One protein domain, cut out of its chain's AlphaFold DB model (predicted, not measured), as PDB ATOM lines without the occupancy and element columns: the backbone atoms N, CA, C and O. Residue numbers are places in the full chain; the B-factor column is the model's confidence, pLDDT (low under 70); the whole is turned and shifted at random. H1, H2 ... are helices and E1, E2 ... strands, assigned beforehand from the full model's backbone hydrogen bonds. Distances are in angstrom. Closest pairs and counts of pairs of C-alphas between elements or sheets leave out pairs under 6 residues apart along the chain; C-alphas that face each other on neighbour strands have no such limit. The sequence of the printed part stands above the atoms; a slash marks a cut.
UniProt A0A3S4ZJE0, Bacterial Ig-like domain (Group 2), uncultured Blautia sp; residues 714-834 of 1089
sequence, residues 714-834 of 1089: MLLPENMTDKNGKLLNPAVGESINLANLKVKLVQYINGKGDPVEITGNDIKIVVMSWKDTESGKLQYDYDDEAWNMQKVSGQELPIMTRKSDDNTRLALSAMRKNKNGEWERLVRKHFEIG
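Overview. This is residues 714 to 834 of the 1089 residues of the protein "Bacterial Ig-like domain (Group 2)" of uncultured Blautia sp (UniProt A0A3S4ZJE0). A long, strongly twisted hairpin of strands E9 and E10 runs through the middle of the domain, with E4 side by side with the later part of E9 and small groups of strands set round it. The pair E1 and E3 lies over the hairpin near Ala 814 and Val 827, the small sheet E2 E8 E7 lies off toward the end where E9 begins, and the hairpin E5 and E6 is an arm to one side. The printed part has 121 residues, with one named helix and ten named strands in the order E1 E2 H1 E3 E4 E5 E6 E7 E8 E9 E10, and under half of the residues are in named elements. The class is mostly strand, and both three-stranded sheets, E4 E9 E10 and E2 E8 E7, are antiparallel. It is compact, with a radius of gyration of the C-alphas of 15.4 A and spans of 41 by 40 by 26 A.

Along the chain. E9, residues 808 to 817, is 29.9 A long and begins at C-alpha 808 (515.735, 272.844, 691.735). E10, residues 823 to 833, is 27.9 A long and ends at C-alpha 833 (516.164, 277.013, 688.363). E4 is residues 763 to 766, 10.1 A. E1 is residues 714 to 716, 6.3 A, from C-alpha 714 (507.459, 271.552, 672.273), and E3 is residues 744 to 747, 10.1 A. E2 is residues 735 to 737, 6.7 A; E7 787 to 790, 9.7 A; E8 799 to 802, 10.2 A. E5 is residues 769 to 771, 7.1 A; E6 778 to 780, 6.8 A; H1 738 to 741, 5.4 A.

Arrangement. In the hairpin E9 and E10, N 812 and O 829 are 2.9 A apart, and E10 bends by 65 degrees at residue 826. E4 is antiparallel to E9, with N 764 and O 815 3.0 A apart, and runs on into E5 across 2 residues at 72 degrees. E1 and E3 are antiparallel, with N 716 and O 744 3.0 A apart. The closest C-alphas of E1 and E10 are those of Met 714 and Val 827, 6.5 A. E3 and E4 are near each other. E8 is the inner strand between E2, with N 736 and O 800 2.8 A apart, and E7, with N 788 and O 801 2.9 A apart. In the hairpin E5 and E6, N 779 and O 770 are 2.8 A apart. H1 is only just not on either three-stranded sheet, with 4 pairs of C-alphas within 10 A of each; its closest C-alphas to E8 are Leu 738 and Ile 799, 6.0 A. H1 is too short for an O i to N i+4 pair; its 1 O i to N i+3 pair is within range.

Size, cuts and confidence. The C-alphas farthest apart are those of Gly 753 and Ser 775, 46.4 A. The printed part has no cut. The links E1 to E2 and E3 to E4 are long, with 18 and 15 residues. The mean pLDDT of the printed part is 80.2; residues 722 to 726, 750 to 753, 772 to 776 and 834 are under 70.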
ATOM      1  N   MET A 714     506.582 270.857 671.332       80.12
ATOM      2  CA  MET A 714     507.459 271.552 672.273       80.12
ATOM      3  C   MET A 714     506.692 272.559 673.129       80.12
ATOM      4  O   MET A 714     505.746 273.199 672.671       80.12
ATOM      5  N   LEU A 715     507.141 272.734 674.375       84.62
ATOM      6  CA  LEU A 715     506.716 273.841 675.231       84.62
ATOM      7  C   LEU A 715     507.692 275.019 675.093       84.62
ATOM      8  O   LEU A 715     508.887 274.888 675.375       84.62
ATOM      9  N   LEU A 716     507.170 276.173 674.670       80.38
ATOM     10  CA  LEU A 716     507.895 277.445 674.578       80.38
ATOM     11  C   LEU A 716     507.382 278.442 675.637       80.38
ATOM     12  O   LEU A 716     506.200 278.384 675.971       80.38
ATOM     13  N   PRO A 717     508.204 279.384 676.146       73.50
ATOM     14  CA  PRO A 717     509.604 279.637 675.788       73.50
ATOM     15  C   PRO A 717     510.555 278.510 676.219       73.50
ATOM     16  O   PRO A 717     510.221 277.686 677.067       73.50
ATOM     17  N   GLU A 718     511.755 278.479 675.636       71.00
ATOM     18  CA  GLU A 718     512.790 277.501 676.004       71.00
ATOM     19  C   GLU A 718     513.187 277.617 677.479       71.00
ATOM     20  O   GLU A 718     513.299 276.616 678.175       71.00
ATOM     21  N   ASN A 719     513.329 278.855 677.958       71.69
ATOM     22  CA  ASN A 719     513.705 279.197 679.323       71.69
ATOM     23  C   ASN A 719     512.617 280.067 679.966       71.69
ATOM     24  O   ASN A 719     512.115 281.001 679.334       71.69
ATOM     25  N   MET A 720     512.292 279.826 681.241       75.19
ATOM     26  CA  MET A 720     511.433 280.750 681.990       75.19
ATOM     27  C   MET A 720     512.174 282.069 682.210       75.19
ATOM     28  O   MET A 720     513.311 282.088 682.682       75.19
ATOM     29  N   THR A 721     511.524 283.184 681.892       71.69
ATOM     30  CA  THR A 721     512.094 284.525 682.048       71.69
ATOM     31  C   THR A 721     511.143 285.447 682.800       71.69
ATOM     32  O   THR A 721     509.932 285.233 682.842       71.69
ATOM     33  N   ASP A 722     511.706 286.470 683.439       67.62
ATOM     34  CA  ASP A 722     510.939 287.551 684.037       67.62
ATOM     35  C   ASP A 722     510.348 288.485 682.961       67.62
ATOM     36  O   ASP A 722     510.627 288.383 681.765       67.62
ATOM     37  N   LYS A 723     509.558 289.471 683.397       64.62
ATOM     38  CA  LYS A 723     508.959 290.496 682.522       64.62
ATOM     39  C   LYS A 723     509.968 291.356 681.732       64.62
ATOM     40  O   LYS A 723     509.537 292.173 680.924       64.62
ATOM     41  N   ASN A 724     511.270 291.218 681.993       64.50
ATOM     42  CA  ASN A 724     512.362 291.934 681.338       64.50
ATOM     43  C   ASN A 724     513.197 291.011 680.420       64.50
ATOM     44  O   ASN A 724     514.167 291.477 679.824       64.50
ATOM     45  N   GLY A 725     512.854 289.721 680.308       58.69
ATOM     46  CA  GLY A 725     513.595 288.729 679.521       58.69
ATOM     47  C   GLY A 725     514.825 288.134 680.222       58.69
ATOM     48  O   GLY A 725     515.613 287.445 679.579       58.69
ATOM     49  N   LYS A 726     515.018 288.375 681.526       68.38
ATOM     50  CA  LYS A 726     516.091 287.750 682.317       68.38
ATOM     51  C   LYS A 726     515.639 286.370 682.799       68.38
ATOM     52  O   LYS A 726     514.490 286.231 683.205       68.38
ATOM     53  N   LEU A 727     516.535 285.375 682.821       71.25
ATOM     54  CA  LEU A 727     516.261 284.041 683.383       71.25
ATOM     55  C   LEU A 727     515.617 284.137 684.782       71.25
ATOM     56  O   LEU A 727     516.114 284.857 685.656       71.25
ATOM     57  N   LEU A 728     514.502 283.431 684.962       74.56
ATOM     58  CA  LEU A 728     513.660 283.482 686.152       74.56
ATOM     59  C   LEU A 728     514.305 282.693 687.303       74.56
ATOM     60  O   LEU A 728     514.216 281.471 687.339       74.56
ATOM     61  N   ASN A 729     514.907 283.393 688.264       77.00
ATOM     62  CA  ASN A 729     515.393 282.790 689.506       77.00
ATOM     63  C   ASN A 729     514.855 283.565 690.724       77.00
ATOM     64  O   ASN A 729     515.419 284.612 691.052       77.00
ATOM     65  N   PRO A 730     513.743 283.121 691.342       78.50
ATOM     66  CA  PRO A 730     513.199 283.745 692.543       78.50
ATOM     67  C   PRO A 730     514.037 283.393 693.779       78.50
ATOM     68  O   PRO A 730     514.524 282.267 693.917       78.50
ATOM     69  N   ALA A 731     514.172 284.346 694.696       78.88
ATOM     70  CA  ALA A 731     514.788 284.129 695.999       78.88
ATOM     71  C   ALA A 731     513.887 283.291 696.930       78.88
ATOM     72  O   ALA A 731     512.683 283.149 696.713       78.88
ATOM     73  N   VAL A 732     514.462 282.745 698.007       83.38
ATOM     74  CA  VAL A 732     513.699 282.024 699.040       83.38
ATOM     75  C   VAL A 732     512.627 282.936 699.643       83.38
ATOM     76  O   VAL A 732     512.927 284.031 700.119       83.38
ATOM     77  N   GLY A 733     511.377 282.472 699.627       81.00
ATOM     78  CA  GLY A 733     510.193 283.230 700.030       81.00
ATOM     79  C   GLY A 733     509.517 284.028 698.909       81.00
ATOM     80  O   GLY A 733     508.398 284.492 699.115       81.00
ATOM     81  N   GLU A 734     510.129 284.172 697.728       85.81
ATOM     82  CA  GLU A 734     509.460 284.768 696.565       85.81
ATOM     83  C   GLU A 734     508.542 283.758 695.858       85.81
ATOM     84  O   GLU A 734     508.785 282.544 695.847       85.81
ATOM     85  N   SER A 735     507.475 284.282 695.247       88.81
ATOM     86  CA  SER A 735     506.421 283.507 694.587       88.81
ATOM     87  C   SER A 735     506.312 283.848 693.102       88.81
ATOM     88  O   SER A 735     506.254 285.020 692.725       88.81
ATOM     89  N   ILE A 736     506.203 282.823 692.258       87.12
ATOM     90  CA  ILE A 736     506.009 282.934 690.809       87.12
ATOM     91  C   ILE A 736     504.619 282.400 690.433       87.12
ATOM     92  O   ILE A 736     504.258 281.280 690.782       87.12
ATOM     93  N   ASN A 737     503.808 283.198 689.731       87.44
ATOM     94  CA  ASN A 737     502.543 282.721 689.158       87.44
ATOM     95  C   ASN A 737     502.825 282.156 687.762       87.44
ATOM     96  O   ASN A 737     503.152 282.918 686.849       87.44
ATOM     97  N   LEU A 738     502.688 280.839 687.593       85.81
ATOM     98  CA  LEU A 738     503.074 280.158 686.358       85.81
ATOM     99  C   LEU A 738     502.190 280.545 685.160       85.81
ATOM    100  O   LEU A 738     502.678 280.584 684.032       85.81
ATOM    101  N   ALA A 739     500.932 280.946 685.386       83.50
ATOM    102  CA  ALA A 739     500.055 281.443 684.321       83.50
ATOM    103  C   ALA A 739     500.581 282.739 683.664       83.50
ATOM    104  O   ALA A 739     500.338 282.985 682.481       83.50
ATOM    105  N   ASN A 740     501.365 283.547 684.389       82.00
ATOM    106  CA  ASN A 740     501.952 284.779 683.851       82.00
ATOM    107  C   ASN A 740     503.150 284.531 682.917       82.00
ATOM    108  O   ASN A 740     503.571 285.457 682.223       82.00
ATOM    109  N   LEU A 741     503.693 283.307 682.879       75.56
ATOM    110  CA  LEU A 741     504.880 282.955 682.090       75.56
ATOM    111  C   LEU A 741     504.580 282.719 680.599       75.56
ATOM    112  O   LEU A 741     505.510 282.580 679.808       75.56
ATOM    113  N   LYS A 742     503.295 282.707 680.206       76.25
ATOM    114  CA  LYS A 742     502.827 282.558 678.812       76.25
ATOM    115  C   LYS A 742     503.391 281.322 678.097       76.25
ATOM    116  O   LYS A 742     503.690 281.385 676.904       76.25
ATOM    117  N   VAL A 743     503.526 280.218 678.831       84.81
ATOM    118  CA  VAL A 743     503.957 278.935 678.270       84.81
ATOM    119  C   VAL A 743     502.924 278.458 677.243       84.81
ATOM    120  O   VAL A 743     501.722 278.509 677.501       84.81
ATOM    121  N   LYS A 744     503.395 278.037 676.068       86.50
ATOM    122  CA  LYS A 744     502.598 277.647 674.896       86.50
ATOM    123  C   LYS A 744     503.034 276.277 674.396       86.50
ATOM    124  O   LYS A 744     504.233 276.004 674.331       86.50
ATOM    125  N   LEU A 745     502.067 275.465 673.979       88.94
ATOM    126  CA  LEU A 745     502.313 274.280 673.164       88.94
ATOM    127  C   LEU A 745     502.499 274.702 671.704       88.94
ATOM    128  O   LEU A 745     501.676 275.442 671.161       88.94
ATOM    129  N   VAL A 746     503.555 274.212 671.062       85.50
ATOM    130  CA  VAL A 746     503.791 274.395 669.626       85.50
ATOM    131  C   VAL A 746     504.161 273.068 668.959       85.50
ATOM    132  O   VAL A 746     504.668 272.167 669.624       85.50
ATOM    133  N   GLN A 747     503.924 272.958 667.653       86.56
ATOM    134  CA  GLN A 747     504.227 271.788 666.825       86.56
ATOM    135  C   GLN A 747     505.206 272.164 665.703       86.56
ATOM    136  O   GLN A 747     504.973 273.119 664.955       86.56
ATOM    137  N   TYR A 748     506.285 271.398 665.564       78.81
ATOM    138  CA  TYR A 748     507.265 271.504 664.483       78.81
ATOM    139  C   TYR A 748     506.996 270.417 663.440       78.81
ATOM    140  O   TYR A 748     507.495 269.299 663.552       78.81
ATOM    141  N   ILE A 749     506.231 270.756 662.401       75.38
ATOM    142  CA  ILE A 749     505.878 269.823 661.321       75.38
ATOM    143  C   ILE A 749     507.166 269.277 660.677       75.38
ATOM    144  O   ILE A 749     507.976 270.032 660.138       75.38
ATOM    145  N   ASN A 750     507.372 267.957 660.751       66.44
ATOM    146  CA  ASN A 750     508.594 267.259 660.318       66.44
ATOM    147  C   ASN A 750     509.906 267.768 660.969       66.44
ATOM    148  O   ASN A 750     510.990 267.552 660.420       66.44
ATOM    149  N   GLY A 751     509.818 268.455 662.115       66.62
ATOM    150  CA  GLY A 751     510.953 268.988 662.876       66.62
ATOM    151  C   GLY A 751     511.640 270.228 662.284       66.62
ATOM    152  O   GLY A 751     512.738 270.566 662.724       66.62
ATOM    153  N   LYS A 752     511.066 270.893 661.264       61.16
ATOM    154  CA  LYS A 752     511.751 271.963 660.501       61.16
ATOM    155  C   LYS A 752     510.841 273.154 660.181       61.16
ATOM    156  O   LYS A 752     509.701 272.976 659.770       61.16
ATOM    157  N   GLY A 753     511.398 274.365 660.276       66.44
ATOM    158  CA  GLY A 753     510.704 275.632 660.001       66.44
ATOM    159  C   GLY A 753     510.198 276.341 661.262       66.44
ATOM    160  O   GLY A 753     510.522 275.938 662.379       66.44
ATOM    161  N   ASP A 754     509.424 277.411 661.069       75.50
ATOM    162  CA  ASP A 754     508.739 278.111 662.162       75.50
ATOM    163  C   ASP A 754     507.609 277.226 662.727       75.50
ATOM    164  O   ASP A 754     506.836 276.660 661.946       75.50
ATOM    165  N   PRO A 755     507.480 277.086 664.058       81.50
ATOM    166  CA  PRO A 755     506.501 276.186 664.654       81.50
ATOM    167  C   PRO A 755     505.086 276.773 664.682       81.50
ATOM    168  O   PRO A 755     504.884 277.982 664.811       81.50
ATOM    169  N   VAL A 756     504.088 275.891 664.635       83.62
ATOM    170  CA  VAL A 756     502.666 276.252 664.719       83.62
ATOM    171  C   VAL A 756     502.212 276.195 666.176       83.62
ATOM    172  O   VAL A 756     502.397 275.179 666.840       83.62
ATOM    173  N   GLU A 757     501.600 277.262 666.690       86.62
ATOM    174  CA  GLU A 757     501.019 277.262 668.039       86.62
ATOM    175  C   GLU A 757     499.742 276.410 668.090       86.62
ATOM    176  O   GLU A 757     498.839 276.579 667.268       86.62
ATOM    177  N   ILE A 758     499.660 275.503 669.068       86.38
ATOM    178  CA  ILE A 758     498.553 274.555 669.219       86.38
ATOM    179  C   ILE A 758     497.646 275.001 670.365       86.38
ATOM    180  O   ILE A 758     498.036 274.994 671.533       86.38
ATOM    181  N   THR A 759     496.410 275.364 670.024       80.44
ATOM    182  CA  THR A 759     495.385 275.827 670.969       80.44
ATOM    183  C   THR A 759     494.043 275.164 670.682       80.44
ATOM    184  O   THR A 759     493.605 275.151 669.531       80.44
ATOM    185  N   GLY A 760     493.350 274.698 671.717       81.44
ATOM    186  CA  GLY A 760     492.011 274.121 671.608       81.44
ATOM    187  C   GLY A 760     491.416 273.831 672.983       81.44
ATOM    188  O   GLY A 760     492.142 273.762 673.969       81.44
ATOM    189  N   ASN A 761     490.097 273.638 673.058       82.06
ATOM    190  CA  ASN A 761     489.425 273.237 674.305       82.06
ATOM    191  C   ASN A 761     489.736 271.773 674.695       82.06
ATOM    192  O   ASN A 761     489.382 271.329 675.785       82.06
ATOM    193  N   ASP A 762     490.372 271.020 673.792       87.69
ATOM    194  CA  ASP A 762     490.978 269.711 674.022       87.69
ATOM    195  C   ASP A 762     492.440 269.801 674.494       87.69
ATOM    196  O   ASP A 762     493.066 268.760 674.631       87.69
ATOM    197  N   ILE A 763     492.999 270.990 674.756       89.00
ATOM    198  CA  ILE A 763     494.395 271.191 675.183       89.00
ATOM    199  C   ILE A 763     494.440 271.950 676.515       89.00
ATOM    200  O   ILE A 763     493.736 272.942 676.688       89.00
ATOM    201  N   LYS A 764     495.309 271.521 677.437       88.75
ATOM    202  CA  LYS A 764     495.640 272.244 678.681       88.75
ATOM    203  C   LYS A 764     497.121 272.107 679.031       88.75
ATOM    204  O   LYS A 764     497.772 271.162 678.583       88.75
ATOM    205  N   ILE A 765     497.647 273.003 679.866       89.25
ATOM    206  CA  ILE A 765     499.020 272.916 680.396       89.25
ATOM    207  C   ILE A 765     498.954 272.904 681.923       89.25
ATOM    208  O   ILE A 765     498.371 273.801 682.529       89.25
ATOM    209  N   VAL A 766     499.541 271.883 682.544       89.25
ATOM    210  CA  VAL A 766     499.426 271.621 683.987       89.25
ATOM    211  C   VAL A 766     500.763 271.230 684.613       89.25
ATOM    212  O   VAL A 766     501.645 270.684 683.949       89.25
ATOM    213  N   VAL A 767     500.882 271.454 685.923       89.75
ATOM    214  CA  VAL A 767     501.791 270.675 686.777       89.75
ATOM    215  C   VAL A 767     501.111 269.324 687.007       89.75
ATOM    216  O   VAL A 767     499.983 269.287 687.502       89.75
ATOM    217  N   MET A 768     501.753 268.228 686.600       84.12
ATOM    218  CA  MET A 768     501.178 266.882 686.724       84.12
ATOM    219  C   MET A 768     501.126 266.408 688.178       84.12
ATOM    220  O   MET A 768     501.842 266.923 689.035       84.12
ATOM    221  N   SER A 769     500.272 265.419 688.447       83.19
ATOM    222  CA  SER A 769     500.133 264.787 689.760       83.19
ATOM    223  C   SER A 769     499.737 263.322 689.639       83.19
ATOM    224  O   SER A 769     498.836 263.011 688.858       83.19
ATOM    225  N   TRP A 770     500.340 262.456 690.447       80.44
ATOM    226  CA  TRP A 770     500.030 261.026 690.539       80.44
ATOM    227  C   TRP A 770     499.799 260.631 691.998       80.44
ATOM    228  O   TRP A 770     500.255 261.315 692.918       80.44
ATOM    229  N   LYS A 771     499.063 259.544 692.228       73.25
ATOM    230  CA  LYS A 771     498.898 258.981 693.570       73.25
ATOM    231  C   LYS A 771     500.032 257.988 693.815       73.25
ATOM    232  O   LYS A 771     500.237 257.091 693.008       73.25
ATOM    233  N   ASP A 772     500.760 258.183 694.901       63.69
ATOM    234  CA  ASP A 772     501.796 257.278 695.382       63.69
ATOM    235  C   ASP A 772     501.176 255.960 695.875       63.69
ATOM    236  O   ASP A 772     500.192 255.989 696.622       63.69
ATOM    237  N   THR A 773     501.724 254.824 695.440       56.53
ATOM    238  CA  THR A 773     501.106 253.502 695.638       56.53
ATOM    239  C   THR A 773     501.204 253.022 697.086       56.53
ATOM    240  O   THR A 773     500.211 252.534 697.619       56.53
ATOM    241  N   GLU A 774     502.348 253.218 697.755       50.06
ATOM    242  CA  GLU A 774     502.543 252.798 699.154       50.06
ATOM    243  C   GLU A 774     501.854 253.733 700.159       50.06
ATOM    244  O   GLU A 774     501.167 253.279 701.072       50.06
ATOM    245  N   SER A 775     502.036 255.053 700.033       58.53
ATOM    246  CA  SER A 775     501.541 256.014 701.033       58.53
ATOM    247  C   SER A 775     500.169 256.608 700.714       58.53
ATOM    248  O   SER A 775     499.614 257.360 701.521       58.53
ATOM    249  N   GLY A 776     499.628 256.331 699.524       66.88
ATOM    250  CA  GLY A 776     498.342 256.834 699.049       66.88
ATOM    251  C   GLY A 776     498.278 258.350 698.811       66.88
ATOM    252  O   GLY A 776     497.195 258.876 698.535       66.88
ATOM    253  N   LYS A 777     499.401 259.071 698.935       72.38
ATOM    254  CA  LYS A 777     499.473 260.537 698.835       72.38
ATOM    255  C   LYS A 777     499.466 261.011 697.386       72.38
ATOM    256  O   LYS A 777     500.016 260.365 696.504       72.38
ATOM    257  N   LEU A 778     498.886 262.184 697.144       75.88
ATOM    258  CA  LEU A 778     498.919 262.836 695.835       75.88
ATOM    259  C   LEU A 778     500.227 263.628 695.678       75.88
ATOM    260  O   LEU A 778     500.352 264.722 696.235       75.88
ATOM    261  N   GLN A 779     501.174 263.062 694.932       80.88
ATOM    262  CA  GLN A 779     502.440 263.684 694.541       80.88
ATOM    263  C   GLN A 779     502.269 264.591 693.317       80.88
ATOM    264  O   GLN A 779     501.262 264.508 692.609       80.88
ATOM    265  N   TYR A 780     503.247 265.465 693.063       85.00
ATOM    266  CA  TYR A 780     503.228 266.453 691.977       85.00
ATOM    267  C   TYR A 780     504.577 266.534 691.250       85.00
ATOM    268  O   TYR A 780     505.620 266.287 691.846       85.00
ATOM    269  N   ASP A 781     504.574 266.926 689.971       83.38
ATOM    270  CA  ASP A 781     505.791 266.991 689.140       83.38
ATOM    271  C   ASP A 781     506.615 268.274 689.363       83.38
ATOM    272  O   ASP A 781     506.807 269.112 688.479       83.38
ATOM    273  N   TYR A 782     507.083 268.452 690.594       87.38
ATOM    274  CA  TYR A 782     508.060 269.465 690.974       87.38
ATOM    275  C   TYR A 782     508.891 268.962 692.160       87.38
ATOM    276  O   TYR A 782     508.537 267.985 692.812       87.38
ATOM    277  N   ASP A 783     510.007 269.625 692.436       84.12
ATOM    278  CA  ASP A 783     510.822 269.385 693.630       84.12
ATOM    279  C   ASP A 783     510.098 269.893 694.895       84.12
ATOM    280  O   ASP A 783     510.012 271.102 695.152       84.12
ATOM    281  N   ASP A 784     509.506 268.975 695.663       83.56
ATOM    282  CA  ASP A 784     508.671 269.311 696.814       83.56
ATOM    283  C   ASP A 784     509.461 269.666 698.081       83.56
ATOM    284  O   ASP A 784     508.895 270.295 698.979       83.56
ATOM    285  N   GLU A 785     510.773 269.419 698.124       84.12
ATOM    286  CA  GLU A 785     511.666 269.989 699.140       84.12
ATOM    287  C   GLU A 785     511.949 271.477 698.865       84.12
ATOM    288  O   GLU A 785     512.002 272.283 699.802       84.12
ATOM    289  N   ALA A 786     512.035 271.885 697.593       83.88
ATOM    290  CA  ALA A 786     512.327 273.262 697.192       83.88
ATOM    291  C   ALA A 786     511.105 274.161 696.937       83.88
ATOM    292  O   ALA A 786     511.256 275.385 696.997       83.88
ATOM    293  N   TRP A 787     509.901 273.628 696.690       88.31
ATOM    294  CA  TRP A 787     508.724 274.450 696.345       88.31
ATOM    295  C   TRP A 787     507.478 274.192 697.190       88.31
ATOM    296  O   TRP A 787     507.159 273.070 697.576       88.31
ATOM    297  N   ASN A 788     506.728 275.262 697.451       89.94
ATOM    298  CA  ASN A 788     505.348 275.201 697.924       89.94
ATOM    299  C   ASN A 788     504.410 275.600 696.783       89.94
ATOM    300  O   ASN A 788     504.443 276.745 696.331       89.94
ATOM    301  N   MET A 789     503.557 274.672 696.350       91.25
ATOM    302  CA  MET A 789     502.506 274.928 695.367       91.25
ATOM    303  C   MET A 789     501.233 275.456 696.041       91.25
ATOM    304  O   MET A 789     500.680 274.823 696.939       91.25
ATOM    305  N   GLN A 790     500.707 276.570 695.536       91.19
ATOM    306  CA  GLN A 790     499.389 277.103 695.863       91.19
ATOM    307  C   GLN A 790     498.496 277.061 694.615       91.19
ATOM    308  O   GLN A 790     498.721 277.787 693.644       91.19
ATOM    309  N   LYS A 791     497.451 276.223 694.641       87.69
ATOM    310  CA  LYS A 791     496.408 276.224 693.601       87.69
ATOM    311  C   LYS A 791     495.542 277.483 693.734       87.69
ATOM    312  O   LYS A 791     495.244 277.916 694.846       87.69
ATOM    313  N   VAL A 792     495.127 278.054 692.605       86.94
ATOM    314  CA  VAL A 792     494.289 279.263 692.543       86.94
ATOM    315  C   VAL A 792     492.962 278.901 691.882       86.94
ATOM    316  O   VAL A 792     492.944 278.300 690.811       86.94
ATOM    317  N   SER A 793     491.839 279.240 692.523       83.19
ATOM    318  CA  SER A 793     490.513 278.925 691.978       83.19
ATOM    319  C   SER A 793     490.295 279.633 690.637       83.19
ATOM    320  O   SER A 793     490.513 280.839 690.533       83.19
ATOM    321  N   GLY A 794     489.892 278.880 689.611       78.06
ATOM    322  CA  GLY A 794     489.725 279.385 688.242       78.06
ATOM    323  C   GLY A 794     491.013 279.509 687.413       78.06
ATOM    324  O   GLY A 794     490.945 280.029 686.303       78.06
ATOM    325  N   GLN A 795     492.168 279.037 687.901       82.75
ATOM    326  CA  GLN A 795     493.445 279.044 687.172       82.75
ATOM    327  C   GLN A 795     494.008 277.611 687.081       82.75
ATOM    328  O   GLN A 795     494.158 276.950 688.106       82.75
ATOM    329  N   GLU A 796     494.324 277.114 685.877       81.00
ATOM    330  CA  GLU A 796     494.849 275.739 685.703       81.00
ATOM    331  C   GLU A 796     496.269 275.565 686.260       81.00
ATOM    332  O   GLU A 796     496.589 274.550 686.881       81.00
ATOM    333  N   LEU A 797     497.122 276.569 686.051       88.94
ATOM    334  CA  LEU A 797     498.494 276.594 686.546       88.94
ATOM    335  C   LEU A 797     498.556 277.196 687.963       88.94
ATOM    336  O   LEU A 797     497.852 278.171 688.229       88.94
ATOM    337  N   PRO A 798     499.391 276.676 688.879       91.25
ATOM    338  CA  PRO A 798     499.496 277.182 690.247       91.25
ATOM    339  C   PRO A 798     500.403 278.420 690.392       91.25
ATOM    340  O   PRO A 798     501.090 278.855 689.464       91.25
ATOM    341  N   ILE A 799     500.435 278.960 691.612       90.94
ATOM    342  CA  ILE A 799     501.511 279.821 692.115       90.94
ATOM    343  C   ILE A 799     502.522 278.931 692.853       90.94
ATOM    344  O   ILE A 799     502.121 278.100 693.665       90.94
ATOM    345  N   MET A 800     503.818 279.109 692.594       90.19
ATOM    346  CA  MET A 800     504.904 278.364 693.244       90.19
ATOM    347  C   MET A 800     505.755 279.311 694.096       90.19
ATOM    348  O   MET A 800     506.198 280.344 693.599       90.19
ATOM    349  N   THR A 801     506.013 278.962 695.356       90.94
ATOM    350  CA  THR A 801     506.843 279.749 696.290       90.94
ATOM    351  C   THR A 801     508.107 278.976 696.661       90.94
ATOM    352  O   THR A 801     508.011 277.815 697.064       90.94
ATOM    353  N   ARG A 802     509.283 279.602 696.535       87.12
ATOM    354  CA  ARG A 802     510.598 278.957 696.735       87.12
ATOM    355  C   ARG A 802     510.932 278.781 698.227       87.12
ATOM    356  O   ARG A 802     510.820 279.737 698.994       87.12
ATOM    357  N   LYS A 803     511.375 277.585 698.632       88.12
ATOM    358  CA  LYS A 803     511.771 277.207 700.007       88.12
ATOM    359  C   LYS A 803     513.286 277.138 700.236       88.12
ATOM    360  O   LYS A 803     513.730 277.544 701.305       88.12
ATOM    361  N   SER A 804     514.060 276.640 699.271       80.75
ATOM    362  CA  SER A 804     515.521 276.440 699.361       80.75
ATOM    363  C   SER A 804     516.286 277.328 698.372       80.75
ATOM    364  O   SER A 804     515.726 277.756 697.362       80.75
ATOM    365  N   ASP A 805     517.560 277.632 698.644       77.38
ATOM    366  CA  ASP A 805     518.438 278.378 697.724       77.38
ATOM    367  C   ASP A 805     519.318 277.484 696.829       77.38
ATOM    368  O   ASP A 805     520.057 278.011 695.993       77.38
ATOM    369  N   ASP A 806     519.200 276.161 696.974       71.38
ATOM    370  CA  ASP A 806     519.833 275.124 696.148       71.38
ATOM    371  C   ASP A 806     519.218 275.023 694.734       71.38
ATOM    372  O   ASP A 806     518.163 275.602 694.460       71.38
ATOM    373  N   ASN A 807     519.878 274.294 693.822       76.62
ATOM    374  CA  ASN A 807     519.334 273.971 692.492       76.62
ATOM    375  C   ASN A 807     518.007 273.210 692.614       76.62
ATOM    376  O   ASN A 807     517.862 272.373 693.500       76.62
ATOM    377  N   THR A 808     517.063 273.469 691.707       81.38
ATOM    378  CA  THR A 808     515.735 272.844 691.735       81.38
ATOM    379  C   THR A 808     515.082 272.790 690.354       81.38
ATOM    380  O   THR A 808     515.341 273.659 689.514       81.38
ATOM    381  N   ARG A 809     514.169 271.827 690.162       83.56
ATOM    382  CA  ARG A 809     513.376 271.640 688.940       83.56
ATOM    383  C   ARG A 809     511.886 271.920 689.156       83.56
ATOM    384  O   ARG A 809     511.304 271.581 690.188       83.56
ATOM    385  N   LEU A 810     511.248 272.459 688.123       84.75
ATOM    386  CA  LEU A 810     509.792 272.554 687.985       84.75
ATOM    387  C   LEU A 810     509.394 271.959 686.634       84.75
ATOM    388  O   LEU A 810     509.928 272.401 685.616       84.75
ATOM    389  N   ALA A 811     508.452 271.012 686.597       86.12
ATOM    390  CA  ALA A 811     507.961 270.466 685.336       86.12
ATOM    391  C   ALA A 811     506.570 270.999 684.960       86.12
ATOM    392  O   ALA A 811     505.694 271.183 685.808       86.12
ATOM    393  N   LEU A 812     506.351 271.202 683.659       88.25
ATOM    394  CA  LEU A 812     505.030 271.406 683.063       88.25
ATOM    395  C   LEU A 812     504.776 270.341 681.996       88.25
ATOM    396  O   LEU A 812     505.686 269.956 681.264       88.25
ATOM    397  N   SER A 813     503.531 269.886 681.884       87.69
ATOM    398  CA  SER A 813     503.086 268.988 680.815       87.69
ATOM    399  C   SER A 813     501.940 269.608 680.029       87.69
ATOM    400  O   SER A 813     500.992 270.135 680.617       87.69
ATOM    401  N   ALA A 814     502.006 269.505 678.702       87.81
ATOM    402  CA  ALA A 814     500.854 269.734 677.843       87.81
ATOM    403  C   ALA A 814     500.049 268.437 677.727       87.81
ATOM    404  O   ALA A 814     500.596 267.385 677.385       87.81
ATOM    405  N   MET A 815     498.751 268.527 677.994       86.81
ATOM    406  CA  MET A 815     497.825 267.401 677.940       86.81
ATOM    407  C   MET A 815     496.793 267.632 676.840       86.81
ATOM    408  O   MET A 815     496.290 268.751 676.697       86.81
ATOM    409  N   ARG A 816     496.432 266.569 676.119       88.31
ATOM    410  CA  ARG A 816     495.366 266.564 675.118       88.31
ATOM    411  C   ARG A 816     494.216 265.657 675.525       88.31
ATOM    412  O   ARG A 816     494.437 264.594 676.093       88.31
ATOM    413  N   LYS A 817     492.988 266.065 675.216       87.62
ATOM    414  CA  LYS A 817     491.793 265.259 675.424       87.62
ATOM    415  C   LYS A 817     491.587 264.289 674.256       87.62
ATOM    416  O   LYS A 817     491.451 264.724 673.113       87.62
ATOM    417  N   ASN A 818     491.575 262.991 674.540       82.50
ATOM    418  CA  ASN A 818     491.423 261.941 673.536       82.50
ATOM    419  C   ASN A 818     489.954 261.763 673.097       82.50
ATOM    420  O   ASN A 818     489.050 262.456 673.572       82.50
ATOM    421  N   LYS A 819     489.697 260.817 672.181       78.69
ATOM    422  CA  LYS A 819     488.343 260.553 671.650       78.69
ATOM    423  C   LYS A 819     487.354 260.033 672.703       78.69
ATOM    424  O   LYS A 819     486.159 260.265 672.548       78.69
ATOM    425  N   ASN A 820     487.841 259.370 673.750       79.56
ATOM    426  CA  ASN A 820     487.032 258.850 674.856       79.56
ATOM    427  C   ASN A 820     486.719 259.943 675.896       79.56
ATOM    428  O   ASN A 820     485.782 259.818 676.680       79.56
ATOM    429  N   GLY A 821     487.486 261.038 675.888       79.44
ATOM    430  CA  GLY A 821     487.373 262.150 676.825       79.44
ATOM    431  C   GLY A 821     488.420 262.152 677.947       79.44
ATOM    432  O   GLY A 821     488.314 262.971 678.863       79.44
ATOM    433  N   GLU A 822     489.421 261.282 677.873       82.31
ATOM    434  CA  GLU A 822     490.529 261.156 678.827       82.31
ATOM    435  C   GLU A 822     491.663 262.131 678.466       82.31
ATOM    436  O   GLU A 822     491.670 262.685 677.369       82.31
ATOM    437  N   TRP A 823     492.610 262.385 679.377       82.06
ATOM    438  CA  TRP A 823     493.714 263.332 679.151       82.06
ATOM    439  C   TRP A 823     495.058 262.613 678.966       82.06
ATOM    440  O   TRP A 823     495.656 262.162 679.939       82.06
ATOM    441  N   GLU A 824     495.555 262.582 677.733       80.12
ATOM    442  CA  GLU A 824     496.855 262.028 677.327       80.12
ATOM    443  C   GLU A 824     497.952 263.111 677.371       80.12
ATOM    444  O   GLU A 824     497.665 264.297 677.189       80.12
ATOM    445  N   ARG A 825     499.217 262.738 677.610       83.69
ATOM    446  CA  ARG A 825     500.359 263.677 677.641       83.69
ATOM    447  C   ARG A 825     500.965 263.828 676.243       83.69
ATOM    448  O   ARG A 825     501.372 262.832 675.663       83.69
ATOM    449  N   LEU A 826     501.071 265.058 675.729       79.19
ATOM    450  CA  LEU A 826     501.712 265.338 674.429       79.19
ATOM    451  C   LEU A 826     503.209 265.645 674.539       79.19
ATOM    452  O   LEU A 826     503.979 265.290 673.656       79.19
ATOM    453  N   VAL A 827     503.602 266.375 675.585       79.44
ATOM    454  CA  VAL A 827     504.994 266.766 675.848       79.44
ATOM    455  C   VAL A 827     505.135 267.177 677.311       79.44
ATOM    456  O   VAL A 827     504.226 267.782 677.891       79.44
ATOM    457  N   ARG A 828     506.288 266.857 677.897       83.00
ATOM    458  CA  ARG A 828     506.738 267.304 679.219       83.00
ATOM    459  C   ARG A 828     507.912 268.270 679.043       83.00
ATOM    460  O   ARG A 828     508.631 268.210 678.050       83.00
ATOM    461  N   LYS A 829     508.100 269.184 679.989       81.12
ATOM    462  CA  LYS A 829     509.254 270.082 680.024       81.12
ATOM    463  C   LYS A 829     509.714 270.319 681.444       81.12
ATOM    464  O   LYS A 829     508.895 270.701 682.278       81.12
ATOM    465  N   HIS A 830     511.013 270.173 681.673       79.81
ATOM    466  CA  HIS A 830     511.670 270.629 682.888       79.81
ATOM    467  C   HIS A 830     512.179 272.057 682.708       79.81
ATOM    468  O   HIS A 830     512.711 272.432 681.663       79.81
ATOM    469  N   PHE A 831     512.031 272.858 683.757       80.56
ATOM    470  CA  PHE A 831     512.672 274.154 683.875       80.56
ATOM    471  C   PHE A 831     513.596 274.130 685.089       80.56
ATOM    472  O   PHE A 831     513.138 274.165 686.234       80.56
ATOM    473  N   GLU A 832     514.897 274.080 684.815       76.06
ATOM    474  CA  GLU A 832     515.946 274.152 685.829       76.06
ATOM    475  C   GLU A 832     516.105 275.579 686.351       76.06
ATOM    476  O   GLU A 832     516.251 276.538 685.588       76.06
ATOM    477  N   ILE A 833     516.089 275.725 687.675       77.19
ATOM    478  CA  ILE A 833     516.164 277.013 688.363       77.19
ATOM    479  C   ILE A 833     517.339 276.954 689.338       77.19
ATOM    480  O   ILE A 833     517.203 276.601 690.513       77.19
ATOM    481  N   GLY A 834     518.516 277.293 688.811       63.75
ATOM    482  CA  GLY A 834     519.784 277.195 689.531       63.75
ATOM    483  C   GLY A 834     519.832 277.978 690.848       63.75
ATOM    484  O   GLY A 834     519.038 278.879 691.112       63.75
TER     485      GLY A 834